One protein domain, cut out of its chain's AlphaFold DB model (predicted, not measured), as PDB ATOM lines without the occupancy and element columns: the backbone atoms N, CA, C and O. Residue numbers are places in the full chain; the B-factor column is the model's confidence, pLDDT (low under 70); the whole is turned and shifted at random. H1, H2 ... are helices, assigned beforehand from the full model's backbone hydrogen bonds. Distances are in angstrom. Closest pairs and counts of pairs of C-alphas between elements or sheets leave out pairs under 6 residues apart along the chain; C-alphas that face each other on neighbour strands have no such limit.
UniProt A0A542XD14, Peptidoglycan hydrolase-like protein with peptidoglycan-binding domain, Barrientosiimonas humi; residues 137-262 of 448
ATOM      1  N   TRP A 137      61.097  38.693-101.684       96.50
ATOM      2  CA  TRP A 137      62.025  37.574-101.454       96.50
ATOM      3  C   TRP A 137      61.332  36.205-101.435       96.50
ATOM      4  O   TRP A 137      61.771  35.276-102.110       96.50
ATOM      5  N   ASP A 138      60.233  36.093-100.688       97.94
ATOM      6  CA  ASP A 138      59.485  34.841-100.551       97.94
ATOM      7  C   ASP A 138      58.697  34.518-101.829       97.94
ATOM      8  O   ASP A 138      58.583  33.355-102.211       97.94
ATOM      9  N   THR A 139      58.227  35.551-102.538       97.75
ATOM     10  CA  THR A 139      57.587  35.426-103.856       97.75
ATOM     11  C   THR A 139      58.567  34.897-104.910       97.75
ATOM     12  O   THR A 139      58.282  33.894-105.563       97.75
ATOM     13  N   ARG A 140      59.749  35.514-105.049       97.31
ATOM     14  CA  ARG A 140      60.783  35.113-106.017       97.31
ATOM     15  C   ARG A 140      61.331  33.715-105.700       97.31
ATOM     16  O   ARG A 140      61.504  32.906-106.609       97.31
ATOM     17  N   ALA A 141      61.505  33.374-104.419       97.88
ATOM     18  CA  ALA A 141      61.849  32.014-103.999       97.88
ATOM     19  C   ALA A 141      60.761  30.989-104.376       97.88
ATOM     20  O   ALA A 141      61.079  29.942-104.942       97.88
ATOM     21  N   LEU A 142      59.482  31.297-104.135       98.56
ATOM     22  CA  LEU A 142      58.355  30.450-104.540       98.56
ATOM     23  C   LEU A 142      58.299  30.243-106.064       98.56
ATOM     24  O   LEU A 142      58.075  29.122-106.514       98.56
ATOM     25  N   GLN A 143      58.557  31.279-106.865       97.69
ATOM     26  CA  GLN A 143      58.592  31.180-108.331       97.69
ATOM     27  C   GLN A 143      59.704  30.236-108.827       97.69
ATOM     28  O   GLN A 143      59.453  29.419-109.714       97.69
ATOM     29  N   TYR A 144      60.893  30.252-108.209       96.75
ATOM     30  CA  TYR A 144      61.954  29.265-108.480       96.75
ATOM     31  C   TYR A 144      61.570  27.831-108.078       96.75
ATOM     32  O   TYR A 144      61.888  26.884-108.805       96.75
ATOM     33  N   LEU A 145      60.864  27.643-106.956       97.94
ATOM     34  CA  LEU A 145      60.366  26.324-106.541       97.94
ATOM     35  C   LEU A 145      59.308  25.781-107.512       97.94
ATOM     36  O   LEU A 145      59.400  24.625-107.929       97.94
ATOM     37  N   LEU A 146      58.348  26.621-107.911       97.88
ATOM     38  CA  LEU A 146      57.315  26.293-108.897       97.88
ATOM     39  C   LEU A 146      57.937  25.932-110.252       97.88
ATOM     40  O   LEU A 146      57.608  24.880-110.804       97.88
ATOM     41  N   LEU A 147      58.912  26.713-110.733       95.25
ATOM     42  CA  LEU A 147      59.661  26.402-111.953       95.25
ATOM     43  C   LEU A 147      60.384  25.052-111.846       95.25
ATOM     44  O   LEU A 147      60.304  24.242-112.768       95.25
ATOM     45  N   SER A 148      61.016  24.757-110.703       94.12
ATOM     46  CA  SER A 148      61.631  23.443-110.456       94.12
ATOM     47  C   SER A 148      60.628  22.285-110.362       94.12
ATOM     48  O   SER A 148      61.052  21.128-110.400       94.12
ATOM     49  N   ALA A 149      59.335  22.569-110.202       95.50
ATOM     50  CA  ALA A 149      58.248  21.595-110.242       95.50
ATOM     51  C   ALA A 149      57.531  21.549-111.611       95.50
ATOM     52  O   ALA A 149      56.591  20.776-111.773       95.50
ATOM     53  N   GLY A 150      57.972  22.348-112.594       95.06
ATOM     54  CA  GLY A 150      57.397  22.434-113.944       95.06
ATOM     55  C   GLY A 150      56.339  23.532-114.136       95.06
ATOM     56  O   GLY A 150      55.834  23.700-115.244       95.06
ATOM     57  N   PHE A 151      56.022  24.306-113.097       96.25
ATOM     58  CA  PHE A 151      54.978  25.332-113.110       96.25
ATOM     59  C   PHE A 151      55.594  26.714-113.338       96.25
ATOM     60  O   PHE A 151      56.153  27.330-112.432       96.25
ATOM     61  N   LYS A 152      55.523  27.199-114.581       92.94
ATOM     62  CA  LYS A 152      56.046  28.520-114.956       92.94
ATOM     63  C   LYS A 152      55.166  29.650-114.406       92.94
ATOM     64  O   LYS A 152      53.955  29.504-114.280       92.94
ATOM     65  N   THR A 153      55.801  30.785-114.132       93.12
ATOM     66  CA  THR A 153      55.170  32.078-113.815       93.12
ATOM     67  C   THR A 153      55.700  33.139-114.785       93.12
ATOM     68  O   THR A 153      56.619  32.856-115.557       93.12
ATOM     69  N   ASN A 154      55.148  34.351-114.733       92.38
ATOM     70  CA  ASN A 154      55.588  35.508-115.518       92.38
ATOM     71  C   ASN A 154      56.674  36.337-114.799       92.38
ATOM     72  O   ASN A 154      57.058  37.391-115.294       92.38
ATOM     73  N   TRP A 155      57.188  35.854-113.660       90.62
ATOM     74  CA  TRP A 155      58.296  36.456-112.903       90.62
ATOM     75  C   TRP A 155      58.033  37.877-112.396       90.62
ATOM     76  O   TRP A 155      58.974  38.624-112.115       90.62
ATOM     77  N   GLU A 156      56.762  38.212-112.160       90.44
ATOM     78  CA  GLU A 156      56.370  39.438-111.464       90.44
ATOM     79  C   GLU A 156      57.083  39.541-110.102       90.44
ATOM     80  O   GLU A 156      57.299  38.533-109.423       90.44
ATOM     81  N   GLU A 157      57.422  40.756-109.662       89.88
ATOM     82  CA  GLU A 157      58.029  40.983-108.337       89.88
ATOM     83  C   GLU A 157      57.097  40.634-107.164       89.88
ATOM     84  O   GLU A 157      57.543  40.433-106.033       89.88
ATOM     85  N   THR A 158      55.790  40.612-107.423       93.81
ATOM     86  CA  THR A 158      54.733  40.416-106.432       93.81
ATOM     87  C   THR A 158      53.991  39.108-106.686       93.81
ATOM     88  O   THR A 158      54.002  38.560-107.788       93.81
ATOM     89  N   TYR A 159      53.324  38.588-105.653       97.12
ATOM     90  CA  TYR A 159      52.469  37.405-105.763       97.12
ATOM     91  C   TYR A 159      51.185  37.769-106.540       97.12
ATOM     92  O   TYR A 159      50.127  38.046-105.961       97.12
ATOM     93  N   GLY A 160      51.330  37.839-107.864       96.25
ATOM     94  CA  GLY A 160      50.313  38.224-108.835       96.25
ATOM     95  C   GLY A 160      49.478  37.053-109.362       96.25
ATOM     96  O   GLY A 160      49.480  35.941-108.816       96.25
ATOM     97  N   SER A 161      48.750  37.301-110.451       96.75
ATOM     98  CA  SER A 161      47.839  36.331-111.070       96.75
ATOM     99  C   SER A 161      48.563  35.120-111.665       96.75
ATOM    100  O   SER A 161      48.062  34.001-111.516       96.75
ATOM    101  N   SER A 162      49.753  35.284-112.262       97.19
ATOM    102  CA  SER A 162      50.503  34.145-112.812       97.19
ATOM    103  C   SER A 162      50.997  33.218-111.694       97.19
ATOM    104  O   SER A 162      50.824  32.002-111.767       97.19
ATOM    105  N   THR A 163      51.507  33.795-110.598       98.19
ATOM    106  CA  THR A 163      52.004  33.046-109.432       98.19
ATOM    107  C   THR A 163      50.857  32.316-108.727       98.19
ATOM    108  O   THR A 163      50.966  31.125-108.444       98.19
ATOM    109  N   THR A 164      49.709  32.979-108.549       98.50
ATOM    110  CA  THR A 164      48.476  32.356-108.032       98.50
ATOM    111  C   THR A 164      48.027  31.176-108.906       98.50
ATOM    112  O   THR A 164      47.667  30.118-108.387       98.50
ATOM    113  N   SER A 165      48.090  31.323-110.233       98.50
ATOM    114  CA  SER A 165      47.688  30.279-111.188       98.50
ATOM    115  C   SER A 165      48.645  29.083-111.183       98.50
ATOM    116  O   SER A 165      48.196  27.937-111.167       98.50
ATOM    117  N   ALA A 166      49.955  29.331-111.111       98.56
ATOM    118  CA  ALA A 166      50.971  28.291-110.981       98.56
ATOM    119  C   ALA A 166      50.831  27.506-109.665       98.56
ATOM    120  O   ALA A 166      50.912  26.278-109.678       98.56
ATOM    121  N   VAL A 167      50.540  28.185-108.546       98.75
ATOM    122  CA  VAL A 167      50.252  27.525-107.259       98.75
ATOM    123  C   VAL A 167      48.983  26.676-107.335       98.75
ATOM    124  O   VAL A 167      49.003  25.540-106.867       98.75
ATOM    125  N   ARG A 168      47.907  27.157-107.979       98.88
ATOM    126  CA  ARG A 168      46.692  26.349-108.209       98.88
ATOM    127  C   ARG A 168      46.980  25.081-109.010       98.88
ATOM    128  O   ARG A 168      46.588  23.993-108.592       98.88
ATOM    129  N   ALA A 169      47.687  25.212-110.130       98.81
ATOM    130  CA  ALA A 169      48.043  24.082-110.985       98.81
ATOM    131  C   ALA A 169      48.956  23.074-110.257       98.81
ATOM    132  O   ALA A 169      48.762  21.862-110.377       98.81
ATOM    133  N   TYR A 170      49.894  23.559-109.436       98.75
ATOM    134  CA  TYR A 170      50.716  22.713-108.574       98.75
ATOM    135  C   TYR A 170      49.871  21.971-107.525       98.75
ATOM    136  O   TYR A 170      49.960  20.747-107.431       98.75
ATOM    137  N   GLN A 171      49.016  22.679-106.777       98.81
ATOM    138  CA  GLN A 171      48.132  22.095-105.758       98.81
ATOM    139  C   GLN A 171      47.254  20.985-106.346       98.81
ATOM    140  O   GLN A 171      47.218  19.880-105.802       98.81
ATOM    141  N   GLN A 172      46.642  21.240-107.507       98.69
ATOM    142  CA  GLN A 172      45.865  20.252-108.254       98.69
ATOM    143  C   GLN A 172      46.711  19.024-108.631       98.69
ATOM    144  O   GLN A 172      46.264  17.892-108.455       98.69
ATOM    145  N   LYS A 173      47.953  19.222-109.098       98.50
ATOM    146  CA  LYS A 173      48.865  18.129-109.475       98.50
ATOM    147  C   LYS A 173      49.299  17.255-108.291       98.50
ATOM    148  O   LYS A 173      49.563  16.072-108.504       98.50
ATOM    149  N   VAL A 174      49.389  17.804-107.075       97.88
ATOM    150  CA  VAL A 174      49.875  17.083-105.876       97.88
ATOM    151  C   VAL A 174      48.788  16.713-104.858       97.88
ATOM    152  O   VAL A 174      49.117  16.298-103.737       97.88
ATOM    153  N   GLY A 175      47.512  16.844-105.236       98.12
ATOM    154  CA  GLY A 175      46.360  16.438-104.423       98.12
ATOM    155  C   GLY A 175      46.100  17.328-103.205       98.12
ATOM    156  O   GLY A 175      45.717  16.819-102.154       98.12
ATOM    157  N   LEU A 176      46.354  18.635-103.316       98.50
ATOM    158  CA  LEU A 176      46.047  19.632-102.284       98.50
ATOM    159  C   LEU A 176      44.815  20.480-102.655       98.50
ATOM    160  O   LEU A 176      44.498  20.610-103.840       98.50
ATOM    161  N   PRO A 177      44.142  21.109-101.669       98.50
ATOM    162  CA  PRO A 177      43.095  22.096-101.927       98.50
ATOM    163  C   PRO A 177      43.587  23.223-102.848       98.50
ATOM    164  O   PRO A 177      44.621  23.839-102.598       98.50
ATOM    165  N   VAL A 178      42.836  23.508-103.917       98.69
ATOM    166  CA  VAL A 178      43.242  24.429-104.999       98.69
ATOM    167  C   VAL A 178      42.923  25.887-104.629       98.69
ATOM    168  O   VAL A 178      42.077  26.565-105.224       98.69
ATOM    169  N   THR A 179      43.594  26.378-103.589       98.56
ATOM    170  CA  THR A 179      43.405  27.731-103.042       98.56
ATOM    171  C   THR A 179      44.109  28.802-103.874       98.56
ATOM    172  O   THR A 179      43.626  29.927-103.951       98.56
ATOM    173  N   GLY A 180      45.238  28.479-104.514       98.38
ATOM    174  CA  GLY A 180      46.147  29.470-105.110       98.38
ATOM    175  C   GLY A 180      46.991  30.238-104.089       98.38
ATOM    176  O   GLY A 180      47.753  31.125-104.464       98.38
ATOM    177  N   THR A 181      46.879  29.884-102.808       98.75
ATOM    178  CA  THR A 181      47.698  30.363-101.690       98.75
ATOM    179  C   THR A 181      48.674  29.255-101.311       98.75
ATOM    180  O   THR A 181      48.238  28.151-100.991       98.75
ATOM    181  N   ALA A 182      49.979  29.526-101.341       98.62
ATOM    182  CA  ALA A 182      51.000  28.571-100.925       98.62
ATOM    183  C   ALA A 182      51.060  28.514 -99.389       98.62
ATOM    184  O   ALA A 182      51.833  29.216 -98.737       98.62
ATOM    185  N   ASP A 183      50.167  27.704 -98.829       98.44
ATOM    186  CA  ASP A 183      50.070  27.377 -97.407       98.44
ATOM    187  C   ASP A 183      51.205  26.425 -96.945       98.44
ATOM    188  O   ASP A 183      51.995  25.953 -97.775       98.44
ATOM    189  N   PRO A 184      51.313  26.103 -95.640       98.56
ATOM    190  CA  PRO A 184      52.379  25.244 -95.128       98.56
ATOM    191  C   PRO A 184      52.450  23.858 -95.781       98.56
ATOM    192  O   PRO A 184      53.547  23.348 -95.990       98.56
ATOM    193  N   ALA A 185      51.309  23.263 -96.152       98.38
ATOM    194  CA  ALA A 185      51.260  21.962 -96.823       98.38
ATOM    195  C   ALA A 185      51.714  22.051 -98.290       98.38
ATOM    196  O   ALA A 185      52.362  21.137 -98.805       98.38
ATOM    197  N   THR A 186      51.402  23.160 -98.958       98.69
ATOM    198  CA  THR A 186      51.857  23.468-100.317       98.69
ATOM    199  C   THR A 186      53.363  23.713-100.340       98.69
ATOM    200  O   THR A 186      54.055  23.152-101.190       98.69
ATOM    201  N   LEU A 187      53.889  24.495 -99.389       98.69
ATOM    202  CA  LEU A 187      55.326  24.741 -99.269       98.69
ATOM    203  C   LEU A 187      56.098  23.469 -98.913       98.69
ATOM    204  O   LEU A 187      57.061  23.164 -99.606       98.69
ATOM    205  N   GLU A 188      55.645  22.680 -97.933       97.75
ATOM    206  CA  GLU A 188      56.310  21.429 -97.536       97.75
ATOM    207  C   GLU A 188      56.495  20.463 -98.721       97.75
ATOM    208  O   GLU A 188      57.573  19.885 -98.881       97.75
ATOM    209  N   LYS A 189      55.495  20.347 -99.610       97.69
ATOM    210  CA  LYS A 189      55.610  19.554-100.849       97.69
ATOM    211  C   LYS A 189      56.480  20.216-101.932       97.69
ATOM    212  O   LYS A 189      57.095  19.503-102.728       97.69
ATOM    213  N   LEU A 190      56.544  21.551-101.994       96.75
ATOM    214  CA  LEU A 190      57.402  22.294-102.934       96.75
ATOM    215  C   LEU A 190      58.885  22.285-102.540       96.75
ATOM    216  O   LEU A 190      59.736  22.495-103.406       96.75
ATOM    217  N   THR A 191      59.203  22.043-101.266       97.19
ATOM    218  CA  THR A 191      60.555  22.147-100.699       97.19
ATOM    219  C   THR A 191      61.153  20.791-100.274       97.19
ATOM    220  O   THR A 191      61.386  20.564 -99.081       97.19
ATOM    221  N   PRO A 192      61.442  19.862-101.206       94.94
ATOM    222  CA  PRO A 192      62.167  18.639-100.871       94.94
ATOM    223  C   PRO A 192      63.618  18.951-100.467       94.94
ATOM    224  O   PRO A 192      64.167  20.014-100.798       94.94
ATOM    225  N   SER A 193      64.266  18.004 -99.783       95.31
ATOM    226  CA  SER A 193      65.686  18.121 -99.429       95.31
ATOM    227  C   SER A 193      66.541  18.409-100.662       95.31
ATOM    228  O   SER A 193      66.475  17.699-101.663       95.31
ATOM    229  N   THR A 194      67.342  19.467-100.584       94.50
ATOM    230  CA  THR A 194      68.239  19.917-101.656       94.50
ATOM    231  C   THR A 194      69.598  20.216-101.028       94.50
ATOM    232  O   THR A 194      69.655  20.959-100.052       94.50
ATOM    233  N   GLY A 195      70.681  19.619-101.530       91.50
ATOM    234  CA  GLY A 195      72.002  19.667-100.890       91.50
ATOM    235  C   GLY A 195      73.172  19.666-101.866       91.50
ATOM    236  O   GLY A 195      72.967  19.710-103.078       91.50
ATOM    237  N   ALA A 196      74.388  19.619-101.318       85.00
ATOM    238  CA  ALA A 196      75.644  19.722-102.062       85.00
ATOM    239  C   ALA A 196      75.689  18.844-103.329       85.00
ATOM    240  O   ALA A 196      75.365  17.657-103.295       85.00
ATOM    241  N   GLY A 197      76.090  19.448-104.450       84.06
ATOM    242  CA  GLY A 197      76.135  18.805-105.768       84.06
ATOM    243  C   GLY A 197      74.801  18.767-106.529       84.06
ATOM    244  O   GLY A 197      74.787  18.365-107.690       84.06
ATOM    245  N   ALA A 198      73.684  19.202-105.935       89.06
ATOM    246  CA  ALA A 198      72.428  19.363-106.668       89.06
ATOM    247  C   ALA A 198      72.526  20.494-107.708       89.06
ATOM    248  O   ALA A 198      73.053  21.565-107.415       89.06
ATOM    249  N   VAL A 199      71.945  20.275-108.890       89.69
ATOM    250  CA  VAL A 199      71.809  21.285-109.952       89.69
ATOM    251  C   VAL A 199      70.317  21.514-110.200       89.69
ATOM    252  O   VAL A 199      69.626  20.619-110.684       89.69
ATOM    253  N   SER A 200      69.775  22.661-109.781       90.31
ATOM    254  CA  SER A 200      68.323  22.911-109.771       90.31
ATOM    255  C   SER A 200      67.970  24.387-109.558       90.31
ATOM    256  O   SER A 200      68.627  25.083-108.788       90.31
ATOM    257  N   TYR A 201      66.834  24.840-110.105       92.44
ATOM    258  CA  TYR A 201      66.229  26.127-109.733       92.44
ATOM    259  C   TYR A 201      65.910  26.237-108.225       92.44
ATOM    260  O   TYR A 201      65.877  27.341-107.690       92.44
ATOM    261  N   ARG A 202      65.760  25.118-107.489       94.88
ATOM    262  CA  ARG A 202      65.656  25.138-106.012       94.88
ATOM    263  C   ARG A 202      66.866  25.797-105.354       94.88
ATOM    264  O   ARG A 202      66.717  26.386-104.289       94.88
ATOM    265  N   VAL A 203      68.043  25.736-105.977       94.75
ATOM    266  CA  VAL A 203      69.248  26.382-105.449       94.75
ATOM    267  C   VAL A 203      69.128  27.906-105.537       94.75
ATOM    268  O   VAL A 203      69.403  28.576-104.544       94.75
ATOM    269  N   TYR A 204      68.564  28.454-106.621       93.62
ATOM    270  CA  TYR A 204      68.219  29.879-106.673       93.62
ATOM    271  C   TYR A 204      67.189  30.275-105.609       93.62
ATOM    272  O   TYR A 204      67.303  31.363-105.047       93.62
ATOM    273  N   ALA A 205      66.226  29.410-105.265       96.56
ATOM    274  CA  ALA A 205      65.316  29.662-104.141       96.56
ATOM    275  C   ALA A 205      66.067  29.713-102.792       96.56
ATOM    276  O   ALA A 205      65.843  30.629-102.001       96.56
ATOM    277  N   ILE A 206      67.005  28.788-102.553       97.50
ATOM    278  CA  ILE A 206      67.864  28.770-101.352       97.50
ATOM    279  C   ILE A 206      68.705  30.046-101.274       97.50
ATOM    280  O   ILE A 206      68.659  30.747-100.267       97.50
ATOM    281  N   GLN A 207      69.430  30.385-102.340       95.50
ATOM    282  CA  GLN A 207      70.281  31.575-102.416       95.50
ATOM    283  C   GLN A 207      69.457  32.873-102.288       95.50
ATOM    284  O   GLN A 207      69.874  33.801-101.597       95.50
ATOM    285  N   THR A 208      68.244  32.926-102.858       95.94
ATOM    286  CA  THR A 208      67.289  34.042-102.690       95.94
ATOM    287  C   THR A 208      66.905  34.246-101.224       95.94
ATOM    288  O   THR A 208      66.937  35.372-100.727       95.94
ATOM    289  N   LEU A 209      66.585  33.171-100.499       97.75
ATOM    290  CA  LEU A 209      66.241  33.265 -99.080       97.75
ATOM    291  C   LEU A 209      67.481  33.506 -98.200       97.75
ATOM    292  O   LEU A 209      67.406  34.251 -97.229       97.75
ATOM    293  N   LEU A 210      68.659  32.997 -98.564       96.19
ATOM    294  CA  LEU A 210      69.913  33.382 -97.908       96.19
ATOM    295  C   LEU A 210      70.187  34.893 -98.067       96.19
ATOM    296  O   LEU A 210      70.547  35.545 -97.085       96.19
ATOM    297  N   ARG A 211      69.922  35.487 -99.244       93.88
ATOM    298  CA  ARG A 211      69.980  36.951 -99.456       93.88
ATOM    299  C   ARG A 211      68.969  37.713 -98.587       93.88
ATOM    300  O   ARG A 211      69.347  38.725 -98.003       93.88
ATOM    301  N   LYS A 212      67.743  37.200 -98.393       94.75
ATOM    302  CA  LYS A 212      66.755  37.734 -97.421       94.75
ATOM    303  C   LYS A 212      67.316  37.782 -95.990       94.75
ATOM    304  O   LYS A 212      67.104  38.759 -95.275       94.75
ATOM    305  N   HIS A 213      68.079  36.763 -95.587       93.62
ATOM    306  CA  HIS A 213      68.772  36.714 -94.288       93.62
ATOM    307  C   HIS A 213      70.089  37.521 -94.250       93.62
ATOM    308  O   HIS A 213      70.679  37.716 -93.188       93.62
ATOM    309  N   GLY A 214      70.513  38.105 -95.376       90.56
ATOM    310  CA  GLY A 214      71.653  39.024 -95.483       90.56
ATOM    311  C   GLY A 214      72.960  38.402 -95.984       90.56
ATOM    312  O   GLY A 214      73.974  39.103 -96.022       90.56
ATOM    313  N   TYR A 215      72.957  37.126 -96.379       91.25
ATOM    314  CA  TYR A 215      74.096  36.518 -97.070       91.25
ATOM    315  C   TYR A 215      74.268  37.143 -98.458       91.25
ATOM    316  O   TYR A 215      73.289  37.352 -99.179       91.25
ATOM    317  N   ARG A 216      75.501  37.474 -98.843       87.19
ATOM    318  CA  ARG A 216      75.759  38.188-100.098       87.19
ATOM    319  C   ARG A 216      76.034  37.241-101.258       87.19
ATOM    320  O   ARG A 216      76.991  36.480-101.249       87.19
ATOM    321  N   PHE A 217      75.194  37.380-102.276       78.44
ATOM    322  CA  PHE A 217      75.449  36.963-103.646       78.44
ATOM    323  C   PHE A 217      75.108  38.158-104.548       78.44
ATOM    324  O   PHE A 217      74.162  38.894-104.231       78.44
ATOM    325  N   PHE A 218      75.831  38.311-105.658       61.56
ATOM    326  CA  PHE A 218      75.722  39.419-106.622       61.56
ATOM    327  C   PHE A 218      76.015  40.828-106.071       61.56
ATOM    328  O   PHE A 218      75.120  41.646-105.858       61.56
ATOM    329  N   ASP A 219      77.302  41.129-105.950       59.16
ATOM    330  CA  ASP A 219      77.888  42.457-106.144       59.16
ATOM    331  C   ASP A 219      79.293  42.262-106.748       59.16
ATOM    332  O   ASP A 219      79.766  41.129-106.830       59.16
ATOM    333  N   SER A 220      79.972  43.323-107.196       60.12
ATOM    334  CA  SER A 220      81.297  43.204-107.840       60.12
ATOM    335  C   SER A 220      82.390  42.628-106.930       60.12
ATOM    336  O   SER A 220      83.472  42.288-107.407       60.12
ATOM    337  N   SER A 221      82.114  42.508-105.630       62.09
ATOM    338  CA  SER A 221      82.977  41.872-104.647       62.09
ATOM    339  C   SER A 221      82.446  40.530-104.147       62.09
ATOM    340  O   SER A 221      83.099  39.982-103.273       62.09
ATOM    341  N   ALA A 222      81.316  39.998-104.634       62.47
ATOM    342  CA  ALA A 222      80.622  38.817-104.096       62.47
ATOM    343  C   ALA A 222      80.498  37.666-105.118       62.47
ATOM    344  O   ALA A 222      80.560  37.905-106.321       62.47
ATOM    345  N   PRO A 223      80.279  36.415-104.669       69.25
ATOM    346  CA  PRO A 223      79.997  35.298-105.568       69.25
ATOM    347  C   PRO A 223      78.642  35.422-106.282       69.25
ATOM    348  O   PRO A 223      77.662  35.948-105.745       69.25
ATOM    349  N   ASP A 224      78.577  34.857-107.484       78.62
ATOM    350  CA  ASP A 224      77.354  34.751-108.277       78.62
ATOM    351  C   ASP A 224      76.452  33.602-107.785       78.62
ATOM    352  O   ASP A 224      76.930  32.504-107.491       78.62
ATOM    353  N   MET A 225      75.129  33.824-107.740       87.31
ATOM    354  CA  MET A 225      74.164  32.722-107.625       87.31
ATOM    355  C   MET A 225      74.229  31.864-108.893       87.31
ATOM    356  O   MET A 225      74.203  32.395-110.002       87.31
ATOM    357  N   SER A 226      74.208  30.542-108.746       87.19
ATOM    358  CA  SER A 226      74.091  29.592-109.863       87.19
ATOM    359  C   SER A 226      73.113  28.468-109.512       87.19
ATOM    360  O   SER A 226      72.793  28.270-108.337       87.19
ATOM    361  N   THR A 227      72.668  27.693-110.504       88.31
ATOM    362  CA  THR A 227      71.842  26.498-110.262       88.31
ATOM    363  C   THR A 227      72.561  25.394-109.485       88.31
ATOM    364  O   THR A 227      71.891  24.463-109.035       88.31
ATOM    365  N   ASN A 228      73.882  25.475-109.301       90.56
ATOM    366  CA  ASN A 228      74.669  24.501-108.551       90.56
ATOM    367  C   ASN A 228      74.644  24.799-107.047       90.56
ATOM    368  O   ASN A 228      75.004  25.891-106.611       90.56
ATOM    369  N   TYR A 229      74.319  23.797-106.232       91.44
ATOM    370  CA  TYR A 229      74.566  23.816-104.790       91.44
ATOM    371  C   TYR A 229      76.051  23.500-104.554       91.44
ATOM    372  O   TYR A 229      76.435  22.358-104.279       91.44
ATOM    373  N   GLY A 230      76.892  24.513-104.745       89.56
ATOM    374  CA  GLY A 230      78.346  24.426-104.643       89.56
ATOM    375  C   GLY A 230      78.903  24.770-103.252       89.56
ATOM    376  O   GLY A 230      78.178  24.712-102.248       89.56
ATOM    377  N   PRO A 231      80.205  25.108-103.164       86.69
ATOM    378  CA  PRO A 231      80.879  25.388-101.896       86.69
ATOM    379  C   PRO A 231      80.348  26.615-101.142       86.69
ATOM    380  O   PRO A 231      80.271  26.574 -99.914       86.69
ATOM    381  N   ILE A 232      79.942  27.681-101.841       87.25
ATOM    382  CA  ILE A 232      79.449  28.923-101.226       87.25
ATOM    383  C   ILE A 232      78.062  28.701-100.629       87.25
ATOM    384  O   ILE A 232      77.855  28.968 -99.444       87.25
ATOM    385  N   THR A 233      77.133  28.132-101.401       92.12
ATOM    386  CA  THR A 233      75.803  27.766-100.896       92.12
ATOM    387  C   THR A 233      75.920  26.760 -99.749       92.12
ATOM    388  O   THR A 233      75.257  26.929 -98.727       92.12
ATOM    389  N   THR A 234      76.824  25.776 -99.836       92.38
ATOM    390  CA  THR A 234      77.086  24.845 -98.722       92.38
ATOM    391  C   THR A 234      77.556  25.576 -97.463       92.38
ATOM    392  O   THR A 234      77.016  25.340 -96.382       92.38
ATOM    393  N   LYS A 235      78.521  26.495 -97.589       90.31
ATOM    394  CA  LYS A 235      79.078  27.253 -96.463       90.31
ATOM    395  C   LYS A 235      78.044  28.178 -95.816       90.31
ATOM    396  O   LYS A 235      77.922  28.191 -94.591       90.31
ATOM    397  N   TYR A 236      77.263  28.906 -96.612       92.56
ATOM    398  CA  TYR A 236      76.218  29.797 -96.100       92.56
ATOM    399  C   TYR A 236      75.028  29.032 -95.505       92.56
ATOM    400  O   TYR A 236      74.493  29.469 -94.490       92.56
ATOM    401  N   VAL A 237      74.643  27.865 -96.044       95.38
ATOM    402  CA  VAL A 237      73.619  27.008 -95.412       95.38
ATOM    403  C   VAL A 237      74.103  26.472 -94.064       95.38
ATOM    404  O   VAL A 237      73.358  26.569 -93.091       95.38
ATOM    405  N   LYS A 238      75.343  25.974 -93.961       93.44
ATOM    406  CA  LYS A 238      75.905  25.496 -92.682       93.44
ATOM    407  C   LYS A 238      75.981  26.619 -91.641       93.44
ATOM    408  O   LYS A 238      75.558  26.419 -90.504       93.44
ATOM    409  N   ALA A 239      76.431  27.813 -92.034       92.25
ATOM    410  CA  ALA A 239      76.454  28.988 -91.162       92.25
ATOM    411  C   ALA A 239      75.041  29.438 -90.735       92.25
ATOM    412  O   ALA A 239      74.810  29.714 -89.558       92.25
ATOM    413  N   PHE A 240      74.069  29.433 -91.653       94.00
ATOM    414  CA  PHE A 240      72.662  29.713 -91.353       94.00
ATOM    415  C   PHE A 240      72.055  28.678 -90.394       94.00
ATOM    416  O   PHE A 240      71.327  29.055 -89.481       94.00
ATOM    417  N   GLN A 241      72.364  27.390 -90.555       94.31
ATOM    418  CA  GLN A 241      71.884  26.317 -89.676       94.31
ATOM    419  C   GLN A 241      72.491  26.392 -88.270       94.31
ATOM    420  O   GLN A 241      71.760  26.284 -87.281       94.31
ATOM    421  N   ALA A 242      73.804  26.631 -88.168       91.25
ATOM    422  CA  ALA A 242      74.475  26.912 -86.900       91.25
ATOM    423  C   ALA A 242      73.820  28.112 -86.196       91.25
ATOM    424  O   ALA A 242      73.385  28.001 -85.053       91.25
ATOM    425  N   GLY A 243      73.623  29.206 -86.935       89.75
ATOM    426  CA  GLY A 243      72.950  30.417 -86.477       89.75
ATOM    427  C   GLY A 243      71.458  30.292 -86.143       89.75
ATOM    428  O   GLY A 243      70.900  31.307 -85.758       89.75
ATOM    429  N   HIS A 244      70.816  29.120 -86.264       90.75
ATOM    430  CA  HIS A 244      69.387  28.901 -85.950       90.75
ATOM    431  C   HIS A 244      69.105  27.577 -85.203       90.75
ATOM    432  O   HIS A 244      68.005  27.028 -85.299       90.75
ATOM    433  N   GLY A 245      70.090  26.999 -84.505       88.88
ATOM    434  CA  GLY A 245      69.868  25.773 -83.717       88.88
ATOM    435  C   GLY A 245      69.571  24.520 -84.558       88.88
ATOM    436  O   GLY A 245      69.174  23.486 -84.027       88.88
ATOM    437  N   ILE A 246      69.759  24.586 -85.881       91.06
ATOM    438  CA  ILE A 246      69.575  23.455 -86.795       91.06
ATOM    439  C   ILE A 246      70.884  22.662 -86.841       91.06
ATOM    440  O   ILE A 246      71.955  23.247 -87.019       91.06
ATOM    441  N   GLY A 247      70.806  21.336 -86.693       81.75
ATOM    442  CA  GLY A 247      71.972  20.447 -86.766       81.75
ATOM    443  C   GLY A 247      72.784  20.645 -88.060       81.75
ATOM    444  O   GLY A 247      72.194  20.950 -89.097       81.75
ATOM    445  N   PRO A 248      74.123  20.516 -88.013       77.00
ATOM    446  CA  PRO A 248      74.988  20.877 -89.134       77.00
ATOM    447  C   PRO A 248      74.794  19.906 -90.305       77.00
ATOM    448  O   PRO A 248      75.141  18.731 -90.206       77.00
ATOM    449  N   ALA A 249      74.254  20.395 -91.422       83.75
ATOM    450  CA  ALA A 249      73.952  19.586 -92.595       83.75
ATOM    451  C   ALA A 249      74.458  20.236 -93.891       83.75
ATOM    452  O   ALA A 249      74.477  21.452 -94.061       83.75
ATOM    453  N   THR A 250      74.824  19.407 -94.867       86.75
ATOM    454  CA  THR A 250      75.188  19.841 -96.228       86.75
ATOM    455  C   THR A 250      73.968  19.998 -97.148       86.75
ATOM    456  O   THR A 250      74.116  20.099 -98.366       86.75
ATOM    457  N   PHE A 251      72.757  20.019 -96.578       94.12
ATOM    458  CA  PHE A 251      71.492  20.140 -97.298       94.12
ATOM    459  C   PHE A 251      70.485  21.036 -96.569       94.12
ATOM    460  O   PHE A 251      70.445  21.099 -95.339       94.12
ATOM    461  N   VAL A 252      69.623  21.681 -97.352       97.69
ATOM    462  CA  VAL A 252      68.423  22.386 -96.903       97.69
ATOM    463  C   VAL A 252      67.273  21.380 -96.877       97.69
ATOM    464  O   VAL A 252      66.783  20.953 -97.924       97.69
ATOM    465  N   GLY A 253      66.878  20.968 -95.671       95.81
ATOM    466  CA  GLY A 253      65.699  20.133 -95.408       95.81
ATOM    467  C   GLY A 253      64.578  20.921 -94.724       95.81
ATOM    468  O   GLY A 253      64.685  22.133 -94.554       95.81
ATOM    469  N   TYR A 254      63.520  20.234 -94.284       95.50
ATOM    470  CA  TYR A 254      62.299  20.813 -93.694       95.50
ATOM    471  C   TYR A 254      62.534  21.977 -92.703       95.50
ATOM    472  O   TYR A 254      62.043  23.086 -92.918       95.50
ATOM    473  N   TYR A 255      63.339  21.759 -91.654       95.62
ATOM    474  CA  TYR A 255      63.659  22.789 -90.652       95.62
ATOM    475  C   TYR A 255      64.413  23.991 -91.237       95.62
ATOM    476  O   TYR A 255      64.215  25.123 -90.798       95.62
ATOM    477  N   THR A 256      65.267  23.766 -92.237       97.62
ATOM    478  CA  THR A 256      66.029  24.831 -92.899       97.62
ATOM    479  C   THR A 256      65.136  25.626 -93.842       97.62
ATOM    480  O   THR A 256      65.110  26.846 -93.742       97.62
ATOM    481  N   TRP A 257      64.339  24.958 -94.681       98.06
ATOM    482  CA  TRP A 257      63.393  25.595 -95.600       98.06
ATOM    483  C   TRP A 257      62.391  26.499 -94.878       98.06
ATOM    484  O   TRP A 257      62.254  27.668 -95.237       98.06
ATOM    485  N   ARG A 258      61.737  26.001 -93.821       96.88
ATOM    486  CA  ARG A 258      60.740  26.791 -93.082       96.88
ATOM    487  C   ARG A 258      61.343  28.000 -92.355       96.88
ATOM    488  O   ARG A 258      60.688  29.028 -92.237       96.88
ATOM    489  N   THR A 259      62.613  27.912 -91.948       96.88
ATOM    490  CA  THR A 259      63.355  29.027 -91.328       96.88
ATOM    491  C   THR A 259      63.895  30.010 -92.373       96.88
ATOM    492  O   THR A 259      63.856  31.215 -92.152       96.88
ATOM    493  N   LEU A 260      64.316  29.538 -93.552       97.94
ATOM    494  CA  LEU A 260      64.682  30.392 -94.688       97.94
ATOM    495  C   LEU A 260      63.498  31.272 -95.128       97.94
ATOM    496  O   LEU A 260      63.676  32.470 -95.334       97.94
ATOM    497  N   PHE A 261      62.286  30.712 -95.182       97.69
ATOM    498  CA  PHE A 261      61.051  31.458 -95.456       97.69
ATOM    499  C   PHE A 261      60.566  32.349 -94.293       97.69
ATOM    500  O   PHE A 261      59.733  33.231 -94.509       97.69
ATOM    501  N   ALA A 262      61.074  32.181 -93.070       95.06
ATOM    502  CA  ALA A 262      60.683  33.010 -91.929       95.06
ATOM    503  C   ALA A 262      61.261  34.440 -92.007       95.06
ATOM    504  O   ALA A 262      61.987  34.799 -92.939       95.06
TER     505      ALA A 262
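Overview. This is residues 137 to 262 of the 448 residues of the protein "Peptidoglycan hydrolase-like protein with peptidoglycan-binding domain" of Barrientosiimonas humi (UniProt A0A542XD14). Two helices, H1 and H4, lie side by side and run opposite ways as the core, with H2 packed steeply across H1 at one end of the domain and H5 across H4 at the other. The two short helices H3 and H6 lie over one side of this pair, H6 on H4 and H3 near H1 and H2, and a long loop, residues 213 to 230, reaches outward to Ser 221. The printed part has 126 residues with six named helices, H1 to H6 in order along the chain, and no named strand; the class is all helix. It is compact, with a radius of gyration of the C-alphas of 14.3 A, and rounded, spanning 39 by 32 by 24 A.

Along the chain. Find C-alpha 137 at (62.025, 37.574, -101.454); from there H1 runs through residues 137 to 148, 16.8 A long. H2, residues 161 to 173, is the longest helix by residues and measures 18.3 A. H3 follows at residues 184 to 190. Look next for C-alpha 201 at (66.229, 26.127, -109.733), where H4, residues 201 to 212, begins its 16.9 A. H5 holds residues 231 to 242 and is 16.4 A long. H6, residues 254 to 260, ends at C-alpha 260, (64.682, 30.392, -94.688).

Arrangement. Start at the hub, H4, which touches H1, H5 and H6. H4 and H1 run opposite ways at a shallow tilt of 8 degrees; their closest C-alphas, Ala 141 and Ala 205, are 4.2 A apart. H1 touches H2 with residues 143 to 146 alone, at a steep tilt of 47 degrees; the closest C-alphas are those of Gln 143 and Thr 163, 6.9 A. With residues 207 to 210 alone H4 touches H5, at a steep tilt of 54 degrees; the closest C-alphas are those of Gln 207 and Thr 233, 6.9 A. With residues 206 to 210 alone H4 touches H6, at a steep tilt of 49 degrees; the closest C-alphas are those of Leu 209 and Leu 260, 5.5 A. H3 is close to H1 but not clearly touching, with the C-alphas of Leu 145 and Leu 190 closest at 6.2 A. H2 and H5 are apart. In each of the six helices every O i to N i+4 pair is within hydrogen-bond range.

Size, cuts and confidence. The C-alphas farthest apart, those of Pro 177 and Ser 221, are 44.6 A apart. The printed part has no cut. The links H1 to H2, H4 to H5 and H5 to H6 are long. Look also at residues 194 to 195, which pair antiparallel with residues 251 to 252. The mean pLDDT of the printed part is 92.6, and residues 218 to 223 are under 70.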